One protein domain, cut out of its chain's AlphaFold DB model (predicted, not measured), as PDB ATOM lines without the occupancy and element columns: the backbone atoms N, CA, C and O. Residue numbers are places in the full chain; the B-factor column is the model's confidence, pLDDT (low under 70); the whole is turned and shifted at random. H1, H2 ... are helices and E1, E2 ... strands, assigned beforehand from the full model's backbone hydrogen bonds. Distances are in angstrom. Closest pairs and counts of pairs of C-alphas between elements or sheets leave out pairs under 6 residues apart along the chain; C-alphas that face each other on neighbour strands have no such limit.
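AT A GLANCE: This is residues 21 to 98 of the 107 residues of an uncharacterized protein of Burkholderia ambifaria MEX-5 (UniProt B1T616). Helix H1 packs on one face of a small three-stranded sheet, E3, E6 and E7, while the hairpin E1 and E2 packs along another side of H1. A second hairpin, E4 and E5, continues from the sheet, E5 running on into E6, and H2 sticks out as a free helix, residues 89 to 94 standing free. The printed part has 78 residues, in the order E1 E2 H1 E3 E4 E5 E6 E7 H2; its class is mixed, and its three sheets, E3 - E6 - E7, E1 - E2 and E4 - E5, are antiparallel. It is only just compact, close to loose, with a radius of gyration of the C-alphas of 13.3 A and spans of 35 by 26 by 21 A.

IN THESE COORDINATES: E1, residues 21 to 25, begins at C-alpha 21 (90.004, -13.322, 99.750). E2 is residues 30 to 35, 16.5 A long, and H1 residues 37 to 48, 16.6 A. E3 is residues 52 to 57, 13.7 A, E4 61 to 64, E5 67 to 70, E6 73 to 77 and E7 80 to 84. H2, residues 89 to 96, ends at C-alpha 96 (83.761, -5.836, 73.107).

HOW THE PARTS SIT: In the hairpin E1 and E2, N 23 and O 32 are 3.0 A apart. H1 is on the sheet at a height of 10.0 A, two layers, a helix on one face of a sheet; it runs along the strands, 13 degrees from E6 on the local plane. The closest C-alphas of H1 and E1 are those of Glu 47 and Gly 25, 7.2 A. Within hydrogen-bond range are N 56 and O 74, 2.8 A, between E3 and its antiparallel neighbour, the inner strand E6, N 62 and O 69, 2.7 A, between E4 and E5, which form a hairpin, and N 75 and O 82, 2.8 A, between E6 and E7, also a hairpin. E5 runs on into E6 at 37 degrees. H2 is apart from H1. In H1 and H2 every O i to N i+4 pair is within hydrogen-bond range.

THE WHOLE: The C-alphas farthest apart, of Gly 29 and Lys 97, are 39.3 A apart. The printed part has no cut, its links are tight, and no printed residue is under 70 in pLDDT.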
ATOM      1  N   PHE A  21      88.558 -13.246  99.583       96.56
ATOM      2  CA  PHE A  21      90.004 -13.322  99.750       96.56
ATOM      3  C   PHE A  21      90.450 -12.230 100.714       96.56
ATOM      4  O   PHE A  21      90.222 -11.053 100.444       96.56
ATOM      5  N   ASP A  22      91.106 -12.613 101.803       96.69
ATOM      6  CA  ASP A  22      91.682 -11.663 102.749       96.69
ATOM      7  C   ASP A  22      93.192 -11.621 102.523       96.69
ATOM      8  O   ASP A  22      93.891 -12.609 102.751       96.69
ATOM      9  N   VAL A  23      93.693 -10.482 102.052       96.69
ATOM     10  CA  VAL A  23      95.100 -10.294 101.680       96.69
ATOM     11  C   VAL A  23      95.703  -9.129 102.454       96.69
ATOM     12  O   VAL A  23      94.992  -8.231 102.898       96.69
ATOM     13  N   PHE A  24      97.018  -9.131 102.640       97.25
ATOM     14  CA  PHE A  24      97.736  -7.956 103.126       97.25
ATOM     15  C   PHE A  24      98.272  -7.184 101.921       97.25
ATOM     16  O   PHE A  24      98.887  -7.794 101.053       97.25
ATOM     17  N   GLY A  25      98.012  -5.877 101.855       96.19
ATOM     18  CA  GLY A  25      98.503  -4.996 100.797       96.19
ATOM     19  C   GLY A  25      99.715  -4.189 101.270       96.19
ATOM     20  O   GLY A  25      99.516  -3.206 101.987       96.19
ATOM     21  N   PRO A  26     100.952  -4.566 100.897       95.69
ATOM     22  CA  PRO A  26     102.163  -3.833 101.262       95.69
ATOM     23  C   PRO A  26     102.109  -2.334 100.941       95.69
ATOM     24  O   PRO A  26     102.398  -1.523 101.818       95.69
ATOM     25  N   LYS A  27     101.647  -1.944  99.745       94.75
ATOM     26  CA  LYS A  27     101.546  -0.523  99.336       94.75
ATOM     27  C   LYS A  27     100.560   0.321 100.138       94.75
ATOM     28  O   LYS A  27     100.637   1.547 100.149       94.75
ATOM     29  N   VAL A  28      99.602  -0.323 100.791       94.62
ATOM     30  CA  VAL A  28      98.580   0.346 101.612       94.62
ATOM     31  C   VAL A  28      98.796   0.110 103.106       94.62
ATOM     32  O   VAL A  28      98.094   0.706 103.921       94.62
ATOM     33  N   GLY A  29      99.750  -0.754 103.472       94.81
ATOM     34  CA  GLY A  29     100.102  -1.082 104.852       94.81
ATOM     35  C   GLY A  29      98.962  -1.699 105.664       94.81
ATOM     36  O   GLY A  29      98.931  -1.545 106.884       94.81
ATOM     37  N   ARG A  30      97.985  -2.354 105.021       95.25
ATOM     38  CA  ARG A  30      96.808  -2.907 105.711       95.25
ATOM     39  C   ARG A  30      96.242  -4.155 105.047       95.25
ATOM     40  O   ARG A  30      96.529  -4.461 103.892       95.25
ATOM     41  N   ARG A  31      95.374  -4.850 105.786       96.31
ATOM     42  CA  ARG A  31      94.554  -5.944 105.256       96.31
ATOM     43  C   ARG A  31      93.449  -5.408 104.342       96.31
ATOM     44  O   ARG A  31      92.888  -4.335 104.587       96.31
ATOM     45  N   LEU A  32      93.144  -6.188 103.315       95.56
ATOM     46  CA  LEU A  32      92.120  -5.945 102.309       95.56
ATOM     47  C   LEU A  32      91.219  -7.173 102.239       95.56
ATOM     48  O   LEU A  32      91.711  -8.301 102.224       95.56
ATOM     49  N   THR A  33      89.918  -6.937 102.133       96.06
ATOM     50  CA  THR A  33      88.937  -7.982 101.831       96.06
ATOM     51  C   THR A  33      88.556  -7.843 100.365       96.06
ATOM     52  O   THR A  33      88.026  -6.810  99.966       96.06
ATOM     53  N   LEU A  34      88.794  -8.847  99.531       95.50
ATOM     54  CA  LEU A  34      88.462  -8.828  98.103       95.50
ATOM     55  C   LEU A  34      87.380  -9.859  97.796       95.50
ATOM     56  O   LEU A  34      87.393 -10.967  98.334       95.50
ATOM     57  N   PHE A  35      86.454  -9.501  96.907       94.00
ATOM     58  CA  PHE A  35      85.355 -10.379  96.516       94.00
ATOM     59  C   PHE A  35      85.446 -10.759  95.040       94.00
ATOM     60  O   PHE A  35      85.420  -9.907  94.158       94.00
ATOM     61  N   GLY A  36      85.512 -12.062  94.773       92.25
ATOM     62  CA  GLY A  36      85.630 -12.621  93.432       92.25
ATOM     63  C   GLY A  36      87.068 -12.675  92.910       92.25
ATOM     64  O   GLY A  36      87.958 -11.939  93.335       92.25
ATOM     65  N   ARG A  37      87.299 -13.585  91.958       93.06
ATOM     66  CA  ARG A  37      88.633 -13.828  91.376       93.06
ATOM     67  C   ARG A  37      89.151 -12.632  90.578       93.06
ATOM     68  O   ARG A  37      90.339 -12.345  90.627       93.06
ATOM     69  N   SER A  38      88.271 -11.917  89.884       92.44
ATOM     70  CA  SER A  38      88.664 -10.769  89.066       92.44
ATOM     71  C   SER A  38      89.181  -9.599  89.913       92.44
ATOM     72  O   SER A  38      90.169  -8.975  89.538       92.44
ATOM     73  N   ALA A  39      88.579  -9.344  91.083       93.25
ATOM     74  CA  ALA A  39      89.070  -8.332  92.021       93.25
ATOM     75  C   ALA A  39      90.447  -8.708  92.591       93.25
ATOM     76  O   ALA A  39      91.325  -7.856  92.679       93.25
ATOM     77  N   LEU A  40      90.660  -9.992  92.907       95.69
ATOM     78  CA  LEU A  40      91.970 -10.504  93.320       95.69
ATOM     79  C   LEU A  40      93.027 -10.327  92.217       95.69
ATOM     80  O   LEU A  40      94.129  -9.862  92.487       95.69
ATOM     81  N   GLN A  41      92.698 -10.668  90.970       95.69
ATOM     82  CA  GLN A  41      93.614 -10.509  89.837       95.69
ATOM     83  C   GLN A  41      93.946  -9.044  89.551       95.69
ATOM     84  O   GLN A  41      95.096  -8.729  89.246       95.69
ATOM     85  N   LEU A  42      92.964  -8.145  89.657       95.69
ATOM     86  CA  LEU A  42      93.203  -6.710  89.544       95.69
ATOM     87  C   LEU A  42      94.130  -6.228  90.663       95.69
ATOM     88  O   LEU A  42      95.124  -5.569  90.374       95.69
ATOM     89  N   TRP A  43      93.866  -6.620  91.912       97.00
ATOM     90  CA  TRP A  43      94.730  -6.285  93.042       97.00
ATOM     91  C   TRP A  43      96.177  -6.741  92.832       97.00
ATOM     92  O   TRP A  43      97.082  -5.939  93.024       97.00
ATOM     93  N   LEU A  44      96.404  -7.974  92.363       97.12
ATOM     94  CA  LEU A  44      97.755  -8.470  92.073       97.12
ATOM     95  C   LEU A  44      98.498  -7.569  91.076       97.12
ATOM     96  O   LEU A  44      99.668  -7.265  91.288       97.12
ATOM     97  N   ARG A  45      97.814  -7.096  90.024       96.38
ATOM     98  CA  ARG A  45      98.399  -6.171  89.037       96.38
ATOM     99  C   ARG A  45      98.741  -4.816  89.656       96.38
ATOM    100  O   ARG A  45      99.803  -4.272  89.369       96.38
ATOM    101  N   LEU A  46      97.858  -4.282  90.502       96.12
ATOM    102  CA  LEU A  46      98.077  -3.012  91.201       96.12
ATOM    103  C   LEU A  46      99.234  -3.116  92.202       96.12
ATOM    104  O   LEU A  46     100.081  -2.225  92.273       96.12
ATOM    105  N   GLU A  47      99.314  -4.222  92.939       96.75
ATOM    106  CA  GLU A  47     100.388  -4.468  93.897       96.75
ATOM    107  C   GLU A  47     101.739  -4.654  93.197       96.75
ATOM    108  O   GLU A  47     102.743  -4.124  93.661       96.75
ATOM    109  N   SER A  48     101.780  -5.302  92.030       96.69
ATOM    110  CA  SER A  48     103.027  -5.480  91.275       96.69
ATOM    111  C   SER A  48     103.487  -4.232  90.512       96.69
ATOM    112  O   SER A  48     104.660  -4.123  90.173       96.69
ATOM    113  N   ALA A  49     102.585  -3.295  90.205       95.56
ATOM    114  CA  ALA A  49     102.869  -2.157  89.327       95.56
ATOM    115  C   ALA A  49     103.657  -1.034  90.041       95.56
ATOM    116  O   ALA A  49     103.087  -0.381  90.916       95.56
ATOM    117  N   PRO A  50     104.926  -0.753  89.697       95.00
ATOM    118  CA  PRO A  50     105.768   0.181  90.457       95.00
ATOM    119  C   PRO A  50     105.227   1.616  90.502       95.00
ATOM    120  O   PRO A  50     105.401   2.290  91.508       95.00
ATOM    121  N   GLN A  51     104.507   2.054  89.466       94.56
ATOM    122  CA  GLN A  51     103.892   3.384  89.394       94.56
ATOM    123  C   GLN A  51     102.714   3.591  90.363       94.56
ATOM    124  O   GLN A  51     102.223   4.708  90.512       94.56
ATOM    125  N   VAL A  52     102.197   2.515  90.969       94.94
ATOM    126  CA  VAL A  52     101.103   2.597  91.942       94.94
ATOM    127  C   VAL A  52     101.683   2.914  93.312       94.94
ATOM    128  O   VAL A  52     102.361   2.079  93.911       94.94
ATOM    129  N   VAL A  53     101.343   4.095  93.824       94.81
ATOM    130  CA  VAL A  53     101.766   4.584  95.141       94.81
ATOM    131  C   VAL A  53     100.882   4.002  96.236       94.81
ATOM    132  O   VAL A  53     101.363   3.563  97.275       94.81
ATOM    133  N   THR A  54      99.567   4.012  96.023       95.38
ATOM    134  CA  THR A  54      98.582   3.497  96.980       95.38
ATOM    135  C   THR A  54      97.249   3.234  96.281       95.38
ATOM    136  O   THR A  54      97.038   3.656  95.144       95.38
ATOM    137  N   TYR A  55      96.339   2.525  96.938       96.12
ATOM    138  CA  TYR A  55      95.022   2.209  96.392       96.12
ATOM    139  C   TYR A  55      94.011   1.917  97.509       96.12
ATOM    140  O   TYR A  55      94.350   1.790  98.685       96.12
ATOM    141  N   CYS A  56      92.739   1.801  97.144       95.56
ATOM    142  CA  CYS A  56      91.662   1.414  98.043       95.56
ATOM    143  C   CYS A  56      90.643   0.557  97.296       95.56
ATOM    144  O   CYS A  56      90.106   0.984  96.277       95.56
ATOM    145  N   GLU A  57      90.356  -0.631  97.820       95.38
ATOM    146  CA  GLU A  57      89.255  -1.482  97.381       95.38
ATOM    147  C   GLU A  57      87.917  -0.829  97.721       95.38
ATOM    148  O   GLU A  57      87.771  -0.228  98.787       95.38
ATOM    149  N   ARG A  58      86.934  -0.957  96.824       94.38
ATOM    150  CA  ARG A  58      85.548  -0.510  97.045       94.38
ATOM    151  C   ARG A  58      85.442   0.896  97.647       94.38
ATOM    152  O   ARG A  58      84.782   1.055  98.671       94.38
ATOM    153  N   PRO A  59      86.072   1.920  97.039       94.12
ATOM    154  CA  PRO A  59      86.187   3.254  97.632       94.12
ATOM    155  C   PRO A  59      84.839   3.975  97.762       94.12
ATOM    156  O   PRO A  59      84.689   4.834  98.626       94.12
ATOM    157  N   LEU A  60      83.870   3.648  96.901       91.94
ATOM    158  CA  LEU A  60      82.547   4.266  96.862       91.94
ATOM    159  C   LEU A  60      81.522   3.365  96.163       91.94
ATOM    160  O   LEU A  60      81.881   2.472  95.389       91.94
ATOM    161  N   LEU A  61      80.245   3.637  96.425       88.12
ATOM    162  CA  LEU A  61      79.107   3.068  95.708       88.12
ATOM    163  C   LEU A  61      78.651   4.046  94.620       88.12
ATOM    164  O   LEU A  61      78.323   5.194  94.909       88.12
ATOM    165  N   VAL A  62      78.622   3.578  93.379       82.50
ATOM    166  CA  VAL A  62      78.079   4.272  92.214       82.50
ATOM    167  C   VAL A  62      76.607   3.872  92.061       82.50
ATOM    168  O   VAL A  62      76.314   2.675  91.983       82.50
ATOM    169  N   PRO A  63      75.664   4.823  92.028       81.19
ATOM    170  CA  PRO A  63      74.270   4.530  91.708       81.19
ATOM    171  C   PRO A  63      74.132   3.976  90.283       81.19
ATOM    172  O   PRO A  63      74.707   4.523  89.344       81.19
ATOM    173  N   GLU A  64      73.350   2.912  90.107       78.94
ATOM    174  CA  GLU A  64      72.986   2.364  88.794       78.94
ATOM    175  C   GLU A  64      71.458   2.376  88.634       78.94
ATOM    176  O   GLU A  64      70.714   2.423  89.611       78.94
ATOM    177  N   ALA A  65      70.962   2.271  87.394       75.31
ATOM    178  CA  ALA A  65      69.520   2.239  87.113       75.31
ATOM    179  C   ALA A  65      68.766   1.131  87.879       75.31
ATOM    180  O   ALA A  65      67.562   1.233  88.101       75.31
ATOM    181  N   ARG A  66      69.466   0.064  88.291       73.69
ATOM    182  CA  ARG A  66      68.949  -0.965  89.200       73.69
ATOM    183  C   ARG A  66      69.915  -1.188  90.364       73.69
ATOM    184  O   ARG A  66      70.690  -2.141  90.357       73.69
ATOM    185  N   GLY A  67      69.830  -0.321  91.369       80.25
ATOM    186  CA  GLY A  67      70.544  -0.461  92.638       80.25
ATOM    187  C   GLY A  67      71.834   0.352  92.694       80.25
ATOM    188  O   GLY A  67      71.897   1.481  92.217       80.25
ATOM    189  N   SER A  68      72.867  -0.203  93.320       81.38
ATOM    190  CA  SER A  68      74.176   0.436  93.421       81.38
ATOM    191  C   SER A  68      75.289  -0.569  93.166       81.38
ATOM    192  O   SER A  68      75.176  -1.760  93.467       81.38
ATOM    193  N   ARG A  69      76.383  -0.076  92.592       84.00
ATOM    194  CA  ARG A  69      77.579  -0.849  92.281       84.00
ATOM    195  C   ARG A  69      78.776  -0.240  92.991       84.00
ATOM    196  O   ARG A  69      79.047   0.943  92.843       84.00
ATOM    197  N   ALA A  70      79.548  -1.044  93.714       87.12
ATOM    198  CA  ALA A  70      80.837  -0.584  94.219       87.12
ATOM    199  C   ALA A  70      81.832  -0.402  93.064       87.12
ATOM    200  O   ALA A  70      81.962  -1.290  92.219       87.12
ATOM    201  N   ALA A  71      82.553   0.718  93.051       90.31
ATOM    202  CA  ALA A  71      83.759   0.814  92.239       90.31
ATOM    203  C   ALA A  71      84.786  -0.208  92.740       90.31
ATOM    204  O   ALA A  71      84.874  -0.411  93.942       90.31
ATOM    205  N   ASP A  72      85.548  -0.876  91.879       92.69
ATOM    206  CA  ASP A  72      86.380  -1.989  92.347       92.69
ATOM    207  C   ASP A  72      87.615  -1.480  93.102       92.69
ATOM    208  O   ASP A  72      87.858  -1.899  94.236       92.69
ATOM    209  N   PHE A  73      88.342  -0.524  92.514       95.31
ATOM    210  CA  PHE A  73      89.510   0.101  93.136       95.31
ATOM    211  C   PHE A  73      89.628   1.582  92.787       95.31
ATOM    212  O   PHE A  73      89.525   1.952  91.625       95.31
ATOM    213  N   TRP A  74      89.937   2.416  93.776       96.00
ATOM    214  CA  TRP A  74      90.598   3.700  93.536       96.00
ATOM    215  C   TRP A  74      92.104   3.484  93.627       96.00
ATOM    216  O   TRP A  74      92.570   2.782  94.524       96.00
ATOM    217  N   VAL A  75      92.854   4.071  92.705       95.50
ATOM    218  CA  VAL A  75      94.301   3.898  92.587       95.50
ATOM    219  C   VAL A  75      94.938   5.269  92.455       95.50
ATOM    220  O   VAL A  75      94.507   6.084  91.644       95.50
ATOM    221  N   CYS A  76      95.972   5.512  93.248       95.06
ATOM    222  CA  CYS A  76      96.806   6.696  93.155       95.06
ATOM    223  C   CYS A  76      98.174   6.292  92.610       95.06
ATOM    224  O   CYS A  76      98.846   5.406  93.149       95.06
ATOM    225  N   MET A  77      98.554   6.940  91.521       93.06
ATOM    226  CA  MET A  77      99.820   6.780  90.824       93.06
ATOM    227  C   MET A  77     100.579   8.105  90.851       93.06
ATOM    228  O   MET A  77     100.009   9.153  91.164       93.06
ATOM    229  N   ASP A  78     101.851   8.075  90.467       88.50
ATOM    230  CA  ASP A  78     102.708   9.270  90.481       88.50
ATOM    231  C   ASP A  78     102.138  10.438  89.657       88.50
ATOM    232  O   ASP A  78     102.285  11.605  90.019       88.50
ATOM    233  N   TYR A  79     101.433  10.122  88.570       87.62
ATOM    234  CA  TYR A  79     100.891  11.089  87.615       87.62
ATOM    235  C   TYR A  79      99.393  11.380  87.790       87.62
ATOM    236  O   TYR A  79      98.843  12.185  87.043       87.62
ATOM    237  N   GLY A  80      98.705  10.754  88.751       91.31
ATOM    238  CA  GLY A  80      97.275  10.999  88.938       91.31
ATOM    239  C   GLY A  80      96.517   9.910  89.679       91.31
ATOM    240  O   GLY A  80      97.085   8.951  90.195       91.31
ATOM    241  N   GLU A  81      95.199  10.072  89.722       92.88
ATOM    242  CA  GLU A  81      94.277   9.140  90.364       92.88
ATOM    243  C   GLU A  81      93.343   8.517  89.326       92.88
ATOM    244  O   GLU A  81      92.918   9.186  88.385       92.88
ATOM    245  N   GLN A  82      93.008   7.242  89.503       92.25
ATOM    246  CA  GLN A  82      92.108   6.504  88.622       92.25
ATOM    247  C   GLN A  82      91.124   5.657  89.423       92.25
ATOM    248  O   GLN A  82      91.421   5.181  90.522       92.25
ATOM    249  N   LEU A  83      89.944   5.448  88.845       91.56
ATOM    250  CA  LEU A  83      88.939   4.526  89.354       91.56
ATOM    251  C   LEU A  83      88.833   3.343  88.393       91.56
ATOM    252  O   LEU A  83      88.519   3.508  87.218       91.56
ATOM    253  N   HIS A  84      89.092   2.144  88.897       91.38
ATOM    254  CA  HIS A  84      89.009   0.913  88.130       91.38
ATOM    255  C   HIS A  84      87.686   0.206  88.403       91.38
ATOM    256  O   HIS A  84      87.270   0.037  89.553       91.38
ATOM    257  N   LEU A  85      87.063  -0.249  87.317       88.88
ATOM    258  CA  LEU A  85      85.850  -1.054  87.312       88.88
ATOM    259  C   LEU A  85      86.125  -2.357  86.562       88.88
ATOM    260  O   LEU A  85      86.537  -2.354  85.402       88.88
ATOM    261  N   VAL A  86      85.888  -3.484  87.217       88.25
ATOM    262  CA  VAL A  86      85.978  -4.817  86.632       88.25
ATOM    263  C   VAL A  86      84.662  -5.125  85.934       88.25
ATOM    264  O   VAL A  86      83.635  -5.318  86.580       88.25
ATOM    265  N   LEU A  87      84.666  -5.188  84.607       85.81
ATOM    266  CA  LEU A  87      83.438  -5.430  83.852       85.81
ATOM    267  C   LEU A  87      82.812  -6.793  84.188       85.81
ATOM    268  O   LEU A  87      83.491  -7.822  84.231       85.81
ATOM    269  N   ARG A  88      81.488  -6.811  84.370       84.06
ATOM    270  CA  ARG A  88      80.689  -8.045  84.413       84.06
ATOM    271  C   ARG A  88      80.687  -8.696  83.030       84.06
ATOM    272  O   ARG A  88      80.865  -8.026  82.020       84.06
ATOM    273  N   SER A  89      80.389  -9.989  82.934       83.81
ATOM    274  CA  SER A  89      80.374 -10.696  81.639       83.81
ATOM    275  C   SER A  89      79.389 -10.117  80.609       83.81
ATOM    276  O   SER A  89      79.585 -10.272  79.405       83.81
ATOM    277  N   SER A  90      78.297  -9.485  81.048       84.00
ATOM    278  CA  SER A  90      77.379  -8.746  80.167       84.00
ATOM    279  C   SER A  90      78.007  -7.449  79.655       84.00
ATOM    280  O   SER A  90      77.977  -7.183  78.460       84.00
ATOM    281  N   GLU A  91      78.621  -6.683  80.547       86.38
ATOM    282  CA  GLU A  91      79.291  -5.413  80.257       86.38
ATOM    283  C   GLU A  91      80.514  -5.612  79.363       86.38
ATOM    284  O   GLU A  91      80.687  -4.889  78.392       86.38
ATOM    285  N   ALA A  92      81.314  -6.647  79.624       85.19
ATOM    286  CA  ALA A  92      82.458  -7.013  78.797       85.19
ATOM    287  C   ALA A  92      82.031  -7.343  77.359       85.19
ATOM    288  O   ALA A  92      82.711  -6.956  76.415       85.19
ATOM    289  N   ARG A  93      80.875  -7.999  77.172       86.62
ATOM    290  CA  ARG A  93      80.305  -8.250  75.837       86.62
ATOM    291  C   ARG A  93      79.848  -6.971  75.141       86.62
ATOM    292  O   ARG A  93      79.961  -6.886  73.924       86.62
ATOM    293  N   ILE A  94      79.315  -6.003  75.884       84.50
ATOM    294  CA  ILE A  94      78.914  -4.695  75.345       84.50
ATOM    295  C   ILE A  94      80.165  -3.899  74.947       84.50
ATOM    296  O   ILE A  94      80.262  -3.456  73.805       84.50
ATOM    297  N   ALA A  95      81.161  -3.826  75.833       83.69
ATOM    298  CA  ALA A  95      82.444  -3.177  75.573       83.69
ATOM    299  C   ALA A  95      83.179  -3.800  74.375       83.69
ATOM    300  O   ALA A  95      83.696  -3.079  73.528       83.69
ATOM    301  N   ALA A  96      83.166  -5.132  74.245       82.00
ATOM    302  CA  ALA A  96      83.761  -5.836  73.107       82.00
ATOM    303  C   ALA A  96      83.085  -5.504  71.764       82.00
ATOM    304  O   ALA A  96      83.708  -5.635  70.717       82.00
ATOM    305  N   LYS A  97      81.825  -5.049  71.783       84.88
ATOM    306  CA  LYS A  97      81.113  -4.536  70.600       84.88
ATOM    307  C   LYS A  97      81.396  -3.049  70.330       84.88
ATOM    308  O   LYS A  97      80.720  -2.454  69.500       84.88
ATOM    309  N   GLY A  98      82.339  -2.437  71.052       77.94
ATOM    310  CA  GLY A  98      82.650  -1.007  70.966       77.94
ATOM    311  C   GLY A  98      81.583  -0.099  71.585       77.94
ATOM    312  O   GLY A  98      81.658   1.120  71.449       77.94
TER     313      GLY A  98